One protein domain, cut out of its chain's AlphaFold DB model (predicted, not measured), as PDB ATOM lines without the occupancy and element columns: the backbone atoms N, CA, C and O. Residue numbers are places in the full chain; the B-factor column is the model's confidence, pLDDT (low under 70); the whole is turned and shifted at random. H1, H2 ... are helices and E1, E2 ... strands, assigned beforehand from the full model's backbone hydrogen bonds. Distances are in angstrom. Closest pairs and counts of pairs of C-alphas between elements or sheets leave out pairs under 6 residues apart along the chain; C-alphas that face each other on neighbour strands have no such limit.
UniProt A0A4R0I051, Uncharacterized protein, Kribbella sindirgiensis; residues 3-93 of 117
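Overview. This is residues 3 to 93 of the 117 residues of an uncharacterized protein of Kribbella sindirgiensis (UniProt A0A4R0I051). A strongly twisted antiparallel sheet of three strands makes the core, with helix H2 standing up from one end of it as E3 runs out, while helix H1 only grazes the sheet near E3 and comes near H2 at a nearly square corner. Long loops make up much of the rest, the longest being residues 37 to 59 between E1 and E2. The printed part has 91 residues, with two named helices and three named strands in the order H1 E1 E2 E3 H2; the sheet's order is E1 - E2 - E3. The class is mixed, helices and strands, with under half of the residues in named elements. The whole is compact, with a radius of gyration of the C-alphas of 14.1 A, and only just flat, spanning 37 by 35 by 19 A.

Arrangement. E1, residues 31 to 36, E2, residues 60 to 66, and E3, residues 76 to 83, form a meander, each strand the antiparallel neighbour of the one before. E1 and E2 are a hairpin, with N 34 and O 62 within hydrogen-bond range at 3.0 A. E2 and E3 are a hairpin too, with N 61 and O 82 at 2.8 A. E3 bends by 59 degrees at residue 79. Residues 3 to 4 pair in parallel with residues 81 to 82 of E3. H2, residues 84 to 92, is on the sheet and over E3 at a height of 7.6 A, on a local plane fitted to just 6 C-alphas; its line rises 52 degrees and it stands up from the sheet. The closest C-alphas of E2 and H2 are those of His 60 and Leu 84, 5.0 A apart. H1, residues 7 to 16, only grazes the sheet, with its residues 7 to 13, and is near E3. H1 and H2 are close but not clearly touching, the closest C-alphas being those of Arg 7 and Trp 90 at 6.7 A, and are about perpendicular at 87 degrees. In H1 and H2 every O i to N i+4 pair is within hydrogen-bond range.

Along the chain. E3 measures 20.0 A, E2 19.1 A, E1 16.2 A, H1 14.2 A and H2 12.4 A from first to last C-alpha. H1 begins at C-alpha 7, (-38.207, -23.069, 30.575). E2 begins at C-alpha 60, (-40.128, -17.396, 17.241). H2 ends at C-alpha 92, (-47.400, -15.693, 32.710).

Size, cuts and confidence. The two C-alphas farthest apart, those of Pro 70 and Glu 93, are 43.7 A apart. The printed part has no cut. The links H1 to E1 and E1 to E2 are long, with 14 and 23 residues; E2 to E3 is short and E3 to H2 tight. The mean pLDDT of the printed part is 84.0, and residues 25 to 28 and 44 to 56 are under 70.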
ATOM      1  N   LEU A   3     -32.215 -24.530  19.742       90.62
ATOM      2  CA  LEU A   3     -33.668 -24.482  19.886       90.62
ATOM      3  C   LEU A   3     -33.967 -24.696  21.356       90.62
ATOM      4  O   LEU A   3     -33.360 -25.575  21.959       90.62
ATOM      5  N   ILE A   4     -34.817 -23.852  21.920       91.88
ATOM      6  CA  ILE A   4     -35.169 -23.908  23.332       91.88
ATOM      7  C   ILE A   4     -36.654 -24.227  23.396       91.88
ATOM      8  O   ILE A   4     -37.482 -23.423  22.956       91.88
ATOM      9  N   ASP A   5     -36.976 -25.401  23.922       90.69
ATOM     10  CA  ASP A   5     -38.352 -25.888  24.036       90.69
ATOM     11  C   ASP A   5     -38.823 -26.006  25.494       90.69
ATOM     12  O   ASP A   5     -40.022 -26.151  25.743       90.69
ATOM     13  N   THR A   6     -37.916 -25.835  26.463       92.44
ATOM     14  CA  THR A   6     -38.243 -25.815  27.894       92.44
ATOM     15  C   THR A   6     -37.804 -24.537  28.612       92.44
ATOM     16  O   THR A   6     -36.845 -23.855  28.238       92.44
ATOM     17  N   ARG A   7     -38.502 -24.227  29.715       92.38
ATOM     18  CA  ARG A   7     -38.207 -23.069  30.575       92.38
ATOM     19  C   ARG A   7     -36.824 -23.174  31.219       92.38
ATOM     20  O   ARG A   7     -36.148 -22.161  31.390       92.38
ATOM     21  N   ASP A   8     -36.393 -24.380  31.574       93.06
ATOM     22  CA  ASP A   8     -35.089 -24.593  32.206       93.06
ATOM     23  C   ASP A   8     -33.937 -24.433  31.214       93.06
ATOM     24  O   ASP A   8     -32.942 -23.790  31.548       93.06
ATOM     25  N   GLU A   9     -34.098 -24.894  29.972       94.88
ATOM     26  CA  GLU A   9     -33.148 -24.588  28.900       94.88
ATOM     27  C   GLU A   9     -33.068 -23.086  28.619       94.88
ATOM     28  O   GLU A   9     -31.981 -22.562  28.383       94.88
ATOM     29  N   PHE A  10     -34.200 -22.374  28.678       93.75
ATOM     30  CA  PHE A  10     -34.202 -20.919  28.532       93.75
ATOM     31  C   PHE A  10     -33.411 -20.235  29.652       93.75
ATOM     32  O   PHE A  10     -32.600 -19.350  29.386       93.75
ATOM     33  N   ARG A  11     -33.593 -20.675  30.903       92.56
ATOM     34  CA  ARG A  11     -32.830 -20.171  32.057       92.56
ATOM     35  C   ARG A  11     -31.340 -20.462  31.932       92.56
ATOM     36  O   ARG A  11     -30.523 -19.608  32.269       92.56
ATOM     37  N   GLU A  12     -30.974 -21.657  31.478       95.19
ATOM     38  CA  GLU A  12     -29.581 -22.019  31.223       95.19
ATOM     39  C   GLU A  12     -28.977 -21.111  30.148       95.19
ATOM     40  O   GLU A  12     -27.956 -20.471  30.395       95.19
ATOM     41  N   PHE A  13     -29.661 -20.961  29.013       94.69
ATOM     42  CA  PHE A  13     -29.258 -20.062  27.937       94.69
ATOM     43  C   PHE A  13     -29.077 -18.615  28.420       94.69
ATOM     44  O   PHE A  13     -28.047 -17.998  28.148       94.69
ATOM     45  N   ALA A  14     -30.035 -18.079  29.182       92.56
ATOM     46  CA  ALA A  14     -29.957 -16.729  29.737       92.56
ATOM     47  C   ALA A  14     -28.707 -16.545  30.618       92.56
ATOM     48  O   ALA A  14     -27.987 -15.554  30.473       92.56
ATOM     49  N   ARG A  15     -28.384 -17.531  31.470       92.12
ATOM     50  CA  ARG A  15     -27.161 -17.526  32.295       92.12
ATOM     51  C   ARG A  15     -25.890 -17.608  31.451       92.12
ATOM     52  O   ARG A  15     -24.948 -16.864  31.717       92.12
ATOM     53  N   GLU A  16     -25.858 -18.481  30.443       93.44
ATOM     54  CA  GLU A  16     -24.714 -18.653  29.535       93.44
ATOM     55  C   GLU A  16     -24.342 -17.340  28.842       93.44
ATOM     56  O   GLU A  16     -23.162 -16.989  28.746       93.44
ATOM     57  N   ILE A  17     -25.347 -16.590  28.386       91.12
ATOM     58  CA  ILE A  17     -25.128 -15.322  27.688       91.12
ATOM     59  C   ILE A  17     -25.088 -14.110  28.623       91.12
ATOM     60  O   ILE A  17     -24.935 -12.995  28.130       91.12
ATOM     61  N   ARG A  18     -25.192 -14.323  29.945       89.06
ATOM     62  CA  ARG A  18     -25.238 -13.274  30.980       89.06
ATOM     63  C   ARG A  18     -26.353 -12.247  30.742       89.06
ATOM     64  O   ARG A  18     -26.156 -11.050  30.970       89.06
ATOM     65  N   MET A  19     -27.508 -12.725  30.281       87.81
ATOM     66  CA  MET A  19     -28.722 -11.922  30.156       87.81
ATOM     67  C   MET A  19     -29.161 -11.478  31.551       87.81
ATOM     68  O   MET A  19     -29.201 -12.293  32.474       87.81
ATOM     69  N   ARG A  20     -29.434 -10.185  31.710       83.69
ATOM     70  CA  ARG A  20     -29.917  -9.630  32.973       83.69
ATOM     71  C   ARG A  20     -31.420  -9.834  33.104       83.69
ATOM     72  O   ARG A  20     -32.135  -9.868  32.108       83.69
ATOM     73  N   ASP A  21     -31.895  -9.912  34.341       81.44
ATOM     74  CA  ASP A  21     -33.328 -10.025  34.627       81.44
ATOM     75  C   ASP A  21     -34.095  -8.743  34.239       81.44
ATOM     76  O   ASP A  21     -35.281  -8.798  33.929       81.44
ATOM     77  N   ASP A  22     -33.407  -7.596  34.208       79.50
ATOM     78  CA  ASP A  22     -33.915  -6.290  33.772       79.50
ATOM     79  C   ASP A  22     -33.475  -5.922  32.345       79.50
ATOM     80  O   ASP A  22     -33.389  -4.740  32.005       79.50
ATOM     81  N   TRP A  23     -33.180  -6.928  31.511       81.31
ATOM     82  CA  TRP A  23     -32.722  -6.720  30.139       81.31
ATOM     83  C   TRP A  23     -33.703  -5.852  29.337       81.31
ATOM     84  O   TRP A  23     -34.854  -6.221  29.096       81.31
ATOM     85  N   HIS A  24     -33.208  -4.700  28.880       73.94
ATOM     86  CA  HIS A  24     -33.902  -3.783  27.983       73.94
ATOM     87  C   HIS A  24     -32.980  -3.407  26.815       73.94
ATOM     88  O   HIS A  24     -31.888  -2.870  27.009       73.94
ATOM     89  N   GLU A  25     -33.416  -3.658  25.576       62.75
ATOM     90  CA  GLU A  25     -32.749  -3.090  24.399       62.75
ATOM     91  C   GLU A  25     -32.892  -1.557  24.402       62.75
ATOM     92  O   GLU A  25     -33.964  -1.056  24.756       62.75
ATOM     93  N   PRO A  26     -31.870  -0.786  23.982       53.56
ATOM     94  CA  PRO A  26     -30.649  -1.190  23.270       53.56
ATOM     95  C   PRO A  26     -29.379  -1.333  24.140       53.56
ATOM     96  O   PRO A  26     -28.283  -1.442  23.592       53.56
ATOM     97  N   ASP A  27     -29.482  -1.319  25.470       60.47
ATOM     98  CA  ASP A  27     -28.338  -0.976  26.331       60.47
ATOM     99  C   ASP A  27     -27.389  -2.137  26.701       60.47
ATOM    100  O   ASP A  27     -26.376  -1.907  27.365       60.47
ATOM    101  N   GLU A  28     -27.637  -3.386  26.281       57.91
ATOM    102  CA  GLU A  28     -26.972  -4.530  26.927       57.91
ATOM    103  C   GLU A  28     -26.230  -5.507  25.994       57.91
ATOM    104  O   GLU A  28     -26.799  -6.320  25.269       57.91
ATOM    105  N   GLN A  29     -24.895  -5.470  26.115       70.81
ATOM    106  CA  GLN A  29     -23.939  -6.559  25.832       70.81
ATOM    107  C   GLN A  29     -23.847  -7.081  24.387       70.81
ATOM    108  O   GLN A  29     -23.279  -8.152  24.156       70.81
ATOM    109  N   GLY A  30     -24.369  -6.343  23.406       85.88
ATOM    110  CA  GLY A  30     -24.370  -6.796  22.015       85.88
ATOM    111  C   GLY A  30     -25.262  -8.021  21.803       85.88
ATOM    112  O   GLY A  30     -25.009  -8.795  20.889       85.88
ATOM    113  N   ILE A  31     -26.275  -8.223  22.650       89.75
ATOM    114  CA  ILE A  31     -27.336  -9.212  22.442       89.75
ATOM    115  C   ILE A  31     -28.599  -8.479  21.992       89.75
ATOM    116  O   ILE A  31     -28.944  -7.441  22.546       89.75
ATOM    117  N   THR A  32     -29.300  -9.036  21.008       91.19
ATOM    118  CA  THR A  32     -30.612  -8.557  20.556       91.19
ATOM    119  C   THR A  32     -31.591  -9.719  20.421       91.19
ATOM    120  O   THR A  32     -31.168 -10.874  20.283       91.19
ATOM    121  N   ALA A  33     -32.889  -9.432  20.437       92.06
ATOM    122  CA  ALA A  33     -33.943 -10.375  20.114       92.06
ATOM    123  C   ALA A  33     -34.843  -9.834  18.998       92.06
ATOM    124  O   ALA A  33     -35.389  -8.737  19.081       92.06
ATOM    125  N   THR A  34     -35.069 -10.640  17.965       92.56
ATOM    126  CA  THR A  34     -36.025 -10.329  16.896       92.56
ATOM    127  C   THR A  34     -37.140 -11.363  16.864       92.56
ATOM    128  O   THR A  34     -36.949 -12.510  17.254       92.56
ATOM    129  N   VAL A  35     -38.332 -10.976  16.408       92.56
ATOM    130  CA  VAL A  35     -39.447 -11.913  16.214       92.56
ATOM    131  C   VAL A  35     -39.561 -12.239  14.730       92.56
ATOM    132  O   VAL A  35     -39.779 -11.347  13.911       92.56
ATOM    133  N   GLU A  36     -39.458 -13.518  14.382       90.19
ATOM    134  CA  GLU A  36     -39.656 -14.023  13.019       90.19
ATOM    135  C   GLU A  36     -40.847 -14.986  12.979       90.19
ATOM    136  O   GLU A  36     -41.032 -15.779  13.894       90.19
ATOM    137  N   GLY A  37     -41.657 -14.937  11.918       87.06
ATOM    138  CA  GLY A  37     -42.842 -15.790  11.748       87.06
ATOM    139  C   GLY A  37     -44.137 -14.996  11.568       87.06
ATOM    140  O   GLY A  37     -44.163 -13.767  11.652       87.06
ATOM    141  N   ARG A  38     -45.225 -15.700  11.260       84.94
ATOM    142  CA  ARG A  38     -46.534 -15.113  10.923       84.94
ATOM    143  C   ARG A  38     -47.688 -15.660  11.762       84.94
ATOM    144  O   ARG A  38     -48.667 -14.938  11.924       84.94
ATOM    145  N   SER A  39     -47.554 -16.863  12.315       85.44
ATOM    146  CA  SER A  39     -48.554 -17.503  13.181       85.44
ATOM    147  C   SER A  39     -48.181 -17.372  14.664       85.44
ATOM    148  O   SER A  39     -47.017 -17.148  14.988       85.44
ATOM    149  N   PHE A  40     -49.165 -17.412  15.563       87.75
ATOM    150  CA  PHE A  40     -48.955 -17.350  17.013       87.75
ATOM    151  C   PHE A  40     -49.624 -18.559  17.665       87.75
ATOM    152  O   PHE A  40     -50.763 -18.483  18.117       87.75
ATOM    153  N   ASP A  41     -48.906 -19.672  17.673       80.88
ATOM    154  CA  ASP A  41     -49.275 -20.922  18.323       80.88
ATOM    155  C   ASP A  41     -48.016 -21.613  18.879       80.88
ATOM    156  O   ASP A  41     -46.893 -21.360  18.434       80.88
ATOM    157  N   ASN A  42     -48.180 -22.490  19.871       79.69
ATOM    158  CA  ASN A  42     -47.085 -23.222  20.513       79.69
ATOM    159  C   ASN A  42     -46.770 -24.572  19.837       79.69
ATOM    160  O   ASN A  42     -45.867 -25.280  20.276       79.69
ATOM    161  N   ALA A  43     -47.497 -24.934  18.776       77.19
ATOM    162  CA  ALA A  43     -47.395 -26.235  18.115       77.19
ATOM    163  C   ALA A  43     -46.219 -26.371  17.123       77.19
ATOM    164  O   ALA A  43     -45.966 -27.464  16.612       77.19
ATOM    165  N   GLY A  44     -45.514 -25.280  16.808       67.31
ATOM    166  CA  GLY A  44     -44.450 -25.268  15.801       67.31
ATOM    167  C   GLY A  44     -43.037 -25.247  16.378       67.31
ATOM    168  O   GLY A  44     -42.777 -24.599  17.391       67.31
ATOM    169  N   PHE A  45     -42.113 -25.886  15.652       64.12
ATOM    170  CA  PHE A  45     -40.672 -25.865  15.911       64.12
ATOM    171  C   PHE A  45     -39.931 -25.054  14.841       64.12
ATOM    172  O   PHE A  45     -40.298 -25.054  13.662       64.12
ATOM    173  N   TRP A  46     -38.848 -24.395  15.245       64.75
ATOM    174  CA  TRP A  46     -37.914 -23.712  14.350       64.75
ATOM    175  C   TRP A  46     -36.612 -24.504  14.207       64.75
ATOM    176  O   TRP A  46     -36.255 -25.199  15.138       64.75
ATOM    177  N   PRO A  47     -35.856 -24.376  13.104       61.91
ATOM    178  CA  PRO A  47     -36.400 -24.107  11.784       61.91
ATOM    179  C   PRO A  47     -37.274 -25.300  11.378       61.91
ATOM    180  O   PRO A  47     -36.867 -26.439  11.576       61.91
ATOM    181  N   ALA A  48     -38.447 -25.069  10.791       57.09
ATOM    182  CA  ALA A  48     -39.222 -26.172  10.233       57.09
ATOM    183  C   ALA A  48     -38.426 -26.776   9.054       57.09
ATOM    184  O   ALA A  48     -38.273 -26.088   8.040       57.09
ATOM    185  N   PRO A  49     -37.899 -28.016   9.141       55.03
ATOM    186  CA  PRO A  49     -37.026 -28.554   8.093       55.03
ATOM    187  C   PRO A  49     -37.787 -28.820   6.783       55.03
ATOM    188  O   PRO A  49     -37.183 -28.893   5.715       55.03
ATOM    189  N   GLU A  50     -39.119 -28.934   6.857       53.88
ATOM    190  CA  GLU A  50     -39.964 -29.463   5.777       53.88
ATOM    191  C   GLU A  50     -41.167 -28.568   5.410       53.88
ATOM    192  O   GLU A  50     -41.784 -28.769   4.364       53.88
ATOM    193  N   LEU A  51     -41.486 -27.526   6.189       49.19
ATOM    194  CA  LEU A  51     -42.640 -26.655   5.918       49.19
ATOM    195  C   LEU A  51     -42.220 -25.437   5.083       49.19
ATOM    196  O   LEU A  51     -41.942 -24.346   5.582       49.19
ATOM    197  N   ARG A  52     -42.187 -25.660   3.764       47.88
ATOM    198  CA  ARG A  52     -42.005 -24.642   2.712       47.88
ATOM    199  C   ARG A  52     -43.144 -23.622   2.611       47.88
ATOM    200  O   ARG A  52     -43.004 -22.673   1.844       47.88
ATOM    201  N   ASP A  53     -44.225 -23.759   3.377       54.09
ATOM    202  CA  ASP A  53     -45.259 -22.730   3.424       54.09
ATOM    203  C   ASP A  53     -44.851 -21.601   4.374       54.09
ATOM    204  O   ASP A  53     -45.072 -21.631   5.583       54.09
ATOM    205  N   GLU A  54     -44.277 -20.548   3.791       57.09
ATOM    206  CA  GLU A  54     -43.958 -19.275   4.454       57.09
ATOM    207  C   GLU A  54     -45.149 -18.661   5.217       57.09
ATOM    208  O   GLU A  54     -44.960 -17.807   6.084       57.09
ATOM    209  N   LEU A  55     -46.377 -19.089   4.905       52.91
ATOM    210  CA  LEU A  55     -47.612 -18.629   5.532       52.91
ATOM    211  C   LEU A  55     -47.839 -19.184   6.949       52.91
ATOM    212  O   LEU A  55     -48.514 -18.517   7.725       52.91
ATOM    213  N   HIS A  56     -47.265 -20.340   7.303       55.50
ATOM    214  CA  HIS A  56     -47.554 -21.051   8.566       55.50
ATOM    215  C   HIS A  56     -46.337 -21.142   9.496       55.50
ATOM    216  O   HIS A  56     -46.260 -22.003  10.366       55.50
ATOM    217  N   ARG A  57     -45.343 -20.265   9.317       71.44
ATOM    218  CA  ARG A  57     -44.210 -20.211  10.246       71.44
ATOM    219  C   ARG A  57     -44.680 -19.631  11.575       71.44
ATOM    220  O   ARG A  57     -45.042 -18.452  11.627       71.44
ATOM    221  N   GLU A  58     -44.659 -20.440  12.626       83.94
ATOM    222  CA  GLU A  58     -44.907 -19.972  13.987       83.94
ATOM    223  C   GLU A  58     -43.909 -18.890  14.395       83.94
ATOM    224  O   GLU A  58     -42.746 -18.904  13.974       83.94
ATOM    225  N   ARG A  59     -44.373 -17.927  15.195       90.69
ATOM    226  CA  ARG A  59     -43.543 -16.835  15.697       90.69
ATOM    227  C   ARG A  59     -42.515 -17.374  16.672       90.69
ATOM    228  O   ARG A  59     -42.863 -17.969  17.687       90.69
ATOM    229  N   HIS A  60     -41.256 -17.094  16.380       92.00
ATOM    230  CA  HIS A  60     -40.128 -17.396  17.241       92.00
ATOM    231  C   HIS A  60     -39.389 -16.112  17.597       92.00
ATOM    232  O   HIS A  60     -39.198 -15.240  16.748       92.00
ATOM    233  N   VAL A  61     -38.962 -16.016  18.852       93.50
ATOM    234  CA  VAL A  61     -37.983 -15.031  19.305       93.50
ATOM    235  C   VAL A  61     -36.598 -15.580  18.998       93.50
ATOM    236  O   VAL A  61     -36.240 -16.660  19.466       93.50
ATOM    237  N   ILE A  62     -35.838 -14.850  18.190       93.69
ATOM    238  CA  ILE A  62     -34.486 -15.182  17.759       93.69
ATOM    239  C   ILE A  62     -33.505 -14.294  18.515       93.69
ATOM    240  O   ILE A  62     -33.426 -13.093  18.270       93.69
ATOM    241  N   PHE A  63     -32.719 -14.897  19.399       93.25
ATOM    242  CA  PHE A  63     -31.651 -14.213  20.117       93.25
ATOM    243  C   PHE A  63     -30.387 -14.199  19.265       93.25
ATOM    244  O   PHE A  63     -29.950 -15.249  18.787       93.25
ATOM    245  N   SER A  64     -29.784 -13.029  19.084       94.12
ATOM    246  CA  SER A  64     -28.580 -12.844  18.271       94.12
ATOM    247  C   SER A  64     -27.507 -12.075  19.031       94.12
ATOM    248  O   SER A  64     -27.828 -11.246  19.877       94.12
ATOM    249  N   ARG A  65     -26.237 -12.334  18.712       93.06
ATOM    250  CA  ARG A  65     -25.084 -11.600  19.239       93.06
ATOM    251  C   ARG A  65     -24.379 -10.826  18.143       93.06
ATOM    252  O   ARG A  65     -24.169 -11.352  17.054       93.06
ATOM    253  N   HIS A  66     -23.984  -9.605  18.453       93.00
ATOM    254  CA  HIS A  66     -23.100  -8.807  17.628       93.00
ATOM    255  C   HIS A  66     -21.679  -9.364  17.727       93.00
ATOM    256  O   HIS A  66     -21.056  -9.331  18.787       93.00
ATOM    257  N   GLU A  67     -21.186  -9.918  16.623       93.31
ATOM    258  CA  GLU A  67     -19.842 -10.486  16.503       93.31
ATOM    259  C   GLU A  67     -19.162  -9.870  15.272       93.31
ATOM    260  O   GLU A  67     -19.083 -10.524  14.227       93.31
ATOM    261  N   PRO A  68     -18.731  -8.595  15.342       92.44
ATOM    262  CA  PRO A  68     -18.170  -7.884  14.198       92.44
ATOM    263  C   PRO A  68     -16.938  -8.608  13.643       92.44
ATOM    264  O   PRO A  68     -16.072  -9.056  14.397       92.44
ATOM    265  N   THR A  69     -16.840  -8.689  12.317       95.19
ATOM    266  CA  THR A  69     -15.669  -9.237  11.615       95.19
ATOM    267  C   THR A  69     -14.965  -8.134  10.818       95.19
ATOM    268  O   THR A  69     -15.573  -7.090  10.566       95.19
ATOM    269  N   PRO A  70     -13.703  -8.328  10.385       96.81
ATOM    270  CA  PRO A  70     -13.020  -7.366   9.513       96.81
ATOM    271  C   PRO A  70     -13.784  -7.049   8.216       96.81
ATOM    272  O   PRO A  70     -13.627  -5.966   7.658       96.81
ATOM    273  N   GLU A  71     -14.609  -7.981   7.734       96.69
ATOM    274  CA  GLU A  71     -15.403  -7.864   6.507       96.69
ATOM    275  C   GLU A  71     -16.808  -7.294   6.746       96.69
ATOM    276  O   GLU A  71     -17.426  -6.784   5.811       96.69
ATOM    277  N   ASN A  72     -17.335  -7.402   7.970       94.00
ATOM    278  CA  ASN A  72     -18.676  -6.947   8.317       94.00
ATOM    279  C   ASN A  72     -18.760  -6.507   9.787       94.00
ATOM    280  O   ASN A  72     -18.940  -7.321  10.697       94.00
ATOM    281  N   GLU A  73     -18.718  -5.193  10.007       92.50
ATOM    282  CA  GLU A  73     -18.891  -4.581  11.329       92.50
ATOM    283  C   GLU A  73     -20.293  -4.793  11.921       92.50
ATOM    284  O   GLU A  73     -20.468  -4.677  13.126       92.50
ATOM    285  N   ASN A  74     -21.288  -5.143  11.103       91.12
ATOM    286  CA  ASN A  74     -22.678  -5.370  11.507       91.12
ATOM    287  C   ASN A  74     -23.043  -6.861  11.467       91.12
ATOM    288  O   ASN A  74     -24.181  -7.227  11.167       91.12
ATOM    289  N   ASN A  75     -22.076  -7.744  11.717       93.81
ATOM    290  CA  ASN A  75     -22.323  -9.179  11.742       93.81
ATOM    291  C   ASN A  75     -23.076  -9.589  13.020       93.81
ATOM    292  O   ASN A  75     -22.580  -9.416  14.134       93.81
ATOM    293  N   TRP A  76     -24.271 -10.155  12.844       93.31
ATOM    294  CA  TRP A  76     -25.115 -10.668  13.922       93.31
ATOM    295  C   TRP A  76     -25.271 -12.183  13.799       93.31
ATOM    296  O   TRP A  76     -25.782 -12.696  12.800       93.31
ATOM    297  N   VAL A  77     -24.849 -12.908  14.830       93.69
ATOM    298  CA  VAL A  77     -24.872 -14.370  14.885       93.69
ATOM    299  C   VAL A  77     -26.079 -14.835  15.690       93.69
ATOM    300  O   VAL A  77     -26.220 -14.498  16.862       93.69
ATOM    301  N   ARG A  78     -26.952 -15.642  15.074       93.88
ATOM    302  CA  ARG A  78     -28.125 -16.226  15.745       93.88
ATOM    303  C   ARG A  78     -27.699 -17.283  16.767       93.88
ATOM    304  O   ARG A  78     -27.191 -18.349  16.403       93.88
ATOM    305  N   LEU A  79     -27.963 -17.011  18.038       94.06
ATOM    306  CA  LEU A  79     -27.613 -17.866  19.166       94.06
ATOM    307  C   LEU A  79     -28.684 -18.918  19.433       94.06
ATOM    308  O   LEU A  79     -28.379 -20.113  19.427       94.06
ATOM    309  N   ALA A  80     -29.931 -18.488  19.623       94.06
ATOM    310  CA  ALA A  80     -31.034 -19.357  20.010       94.06
ATOM    311  C   ALA A  80     -32.376 -18.900  19.430       94.06
ATOM    312  O   ALA A  80     -32.536 -17.736  19.066       94.06
ATOM    313  N   ALA A  81     -33.334 -19.822  19.365       93.81
ATOM    314  CA  ALA A  81     -34.714 -19.560  18.985       93.81
ATOM    315  C   ALA A  81     -35.676 -20.187  20.001       93.81
ATOM    316  O   ALA A  81     -35.467 -21.323  20.431       93.81
ATOM    317  N   VAL A  82     -36.738 -19.456  20.341       93.50
ATOM    318  CA  VAL A  82     -37.799 -19.891  21.264       93.50
ATOM    319  C   VAL A  82     -39.143 -19.581  20.631       93.50
ATOM    320  O   VAL A  82     -39.317 -18.488  20.096       93.50
ATOM    321  N   ASN A  83     -40.103 -20.500  20.687       93.25
ATOM    322  CA  ASN A  83     -41.467 -20.198  20.259       93.25
ATOM    323  C   ASN A  83     -42.045 -19.060  21.128       93.25
ATOM    324  O   ASN A  83     -41.988 -19.114  22.357       93.25
ATOM    325  N   LEU A  84     -42.585 -18.011  20.500       94.19
ATOM    326  CA  LEU A  84     -43.064 -16.818  21.201       94.19
ATOM    327  C   LEU A  84     -44.288 -17.117  22.079       94.19
ATOM    328  O   LEU A  84     -44.373 -16.586  23.183       94.19
ATOM    329  N   ALA A  85     -45.217 -17.963  21.622       93.44
ATOM    330  CA  ALA A  85     -46.381 -18.346  22.420       93.44
ATOM    331  C   ALA A  85     -45.946 -19.108  23.682       93.44
ATOM    332  O   ALA A  85     -46.421 -18.813  24.778       93.44
ATOM    333  N   THR A  86     -44.975 -20.014  23.541       92.94
ATOM    334  CA  THR A  86     -44.348 -20.717  24.667       92.94
ATOM    335  C   THR A  86     -43.651 -19.754  25.631       92.94
ATOM    336  O   THR A  86     -43.848 -19.846  26.842       92.94
ATOM    337  N   LEU A  87     -42.889 -18.783  25.116       92.81
ATOM    338  CA  LEU A  87     -42.210 -17.786  25.946       92.81
ATOM    339  C   LEU A  87     -43.207 -16.926  26.742       92.81
ATOM    340  O   LEU A  87     -43.003 -16.686  27.931       92.81
ATOM    341  N   CYS A  88     -44.311 -16.506  26.115       93.88
ATOM    342  CA  CYS A  88     -45.395 -15.802  26.802       93.88
ATOM    343  C   CYS A  88     -46.062 -16.669  27.877       93.88
ATOM    344  O   CYS A  88     -46.384 -16.151  28.945       93.88
ATOM    345  N   ALA A  89     -46.245 -17.970  27.626       93.19
ATOM    346  CA  ALA A  89     -46.781 -18.888  28.627       93.19
ATOM    347  C   ALA A  89     -45.880 -18.929  29.873       93.19
ATOM    348  O   ALA A  89     -46.368 -18.695  30.977       93.19
ATOM    349  N   TRP A  90     -44.563 -19.091  29.705       92.44
ATOM    350  CA  TRP A  90     -43.613 -19.074  30.827       92.44
ATOM    351  C   TRP A  90     -43.577 -17.744  31.577       92.44
ATOM    352  O   TRP A  90     -43.428 -17.743  32.796       92.44
ATOM    353  N   ALA A  91     -43.710 -16.621  30.867       90.06
ATOM    354  CA  ALA A  91     -43.758 -15.291  31.476       90.06
ATOM    355  C   ALA A  91     -45.053 -15.035  32.270       90.06
ATOM    356  O   ALA A  91     -45.087 -14.140  33.109       90.06
ATOM    357  N   SER A  92     -46.119 -15.796  31.999       91.12
ATOM    358  CA  SER A  92     -47.400 -15.693  32.710       91.12
ATOM    359  C   SER A  92     -47.498 -16.591  33.946       91.12
ATOM    360  O   SER A  92     -48.422 -16.440  34.746       91.12
ATOM    361  N   GLU A  93     -46.563 -17.527  34.110       87.38
ATOM    362  CA  GLU A  93     -46.486 -18.366  35.301       87.38
ATOM    363  C   GLU A  93     -45.954 -17.552  36.487       87.38
ATOM    364  O   GLU A  93     -45.021 -16.764  36.311       87.38
TER     365      GLU A  93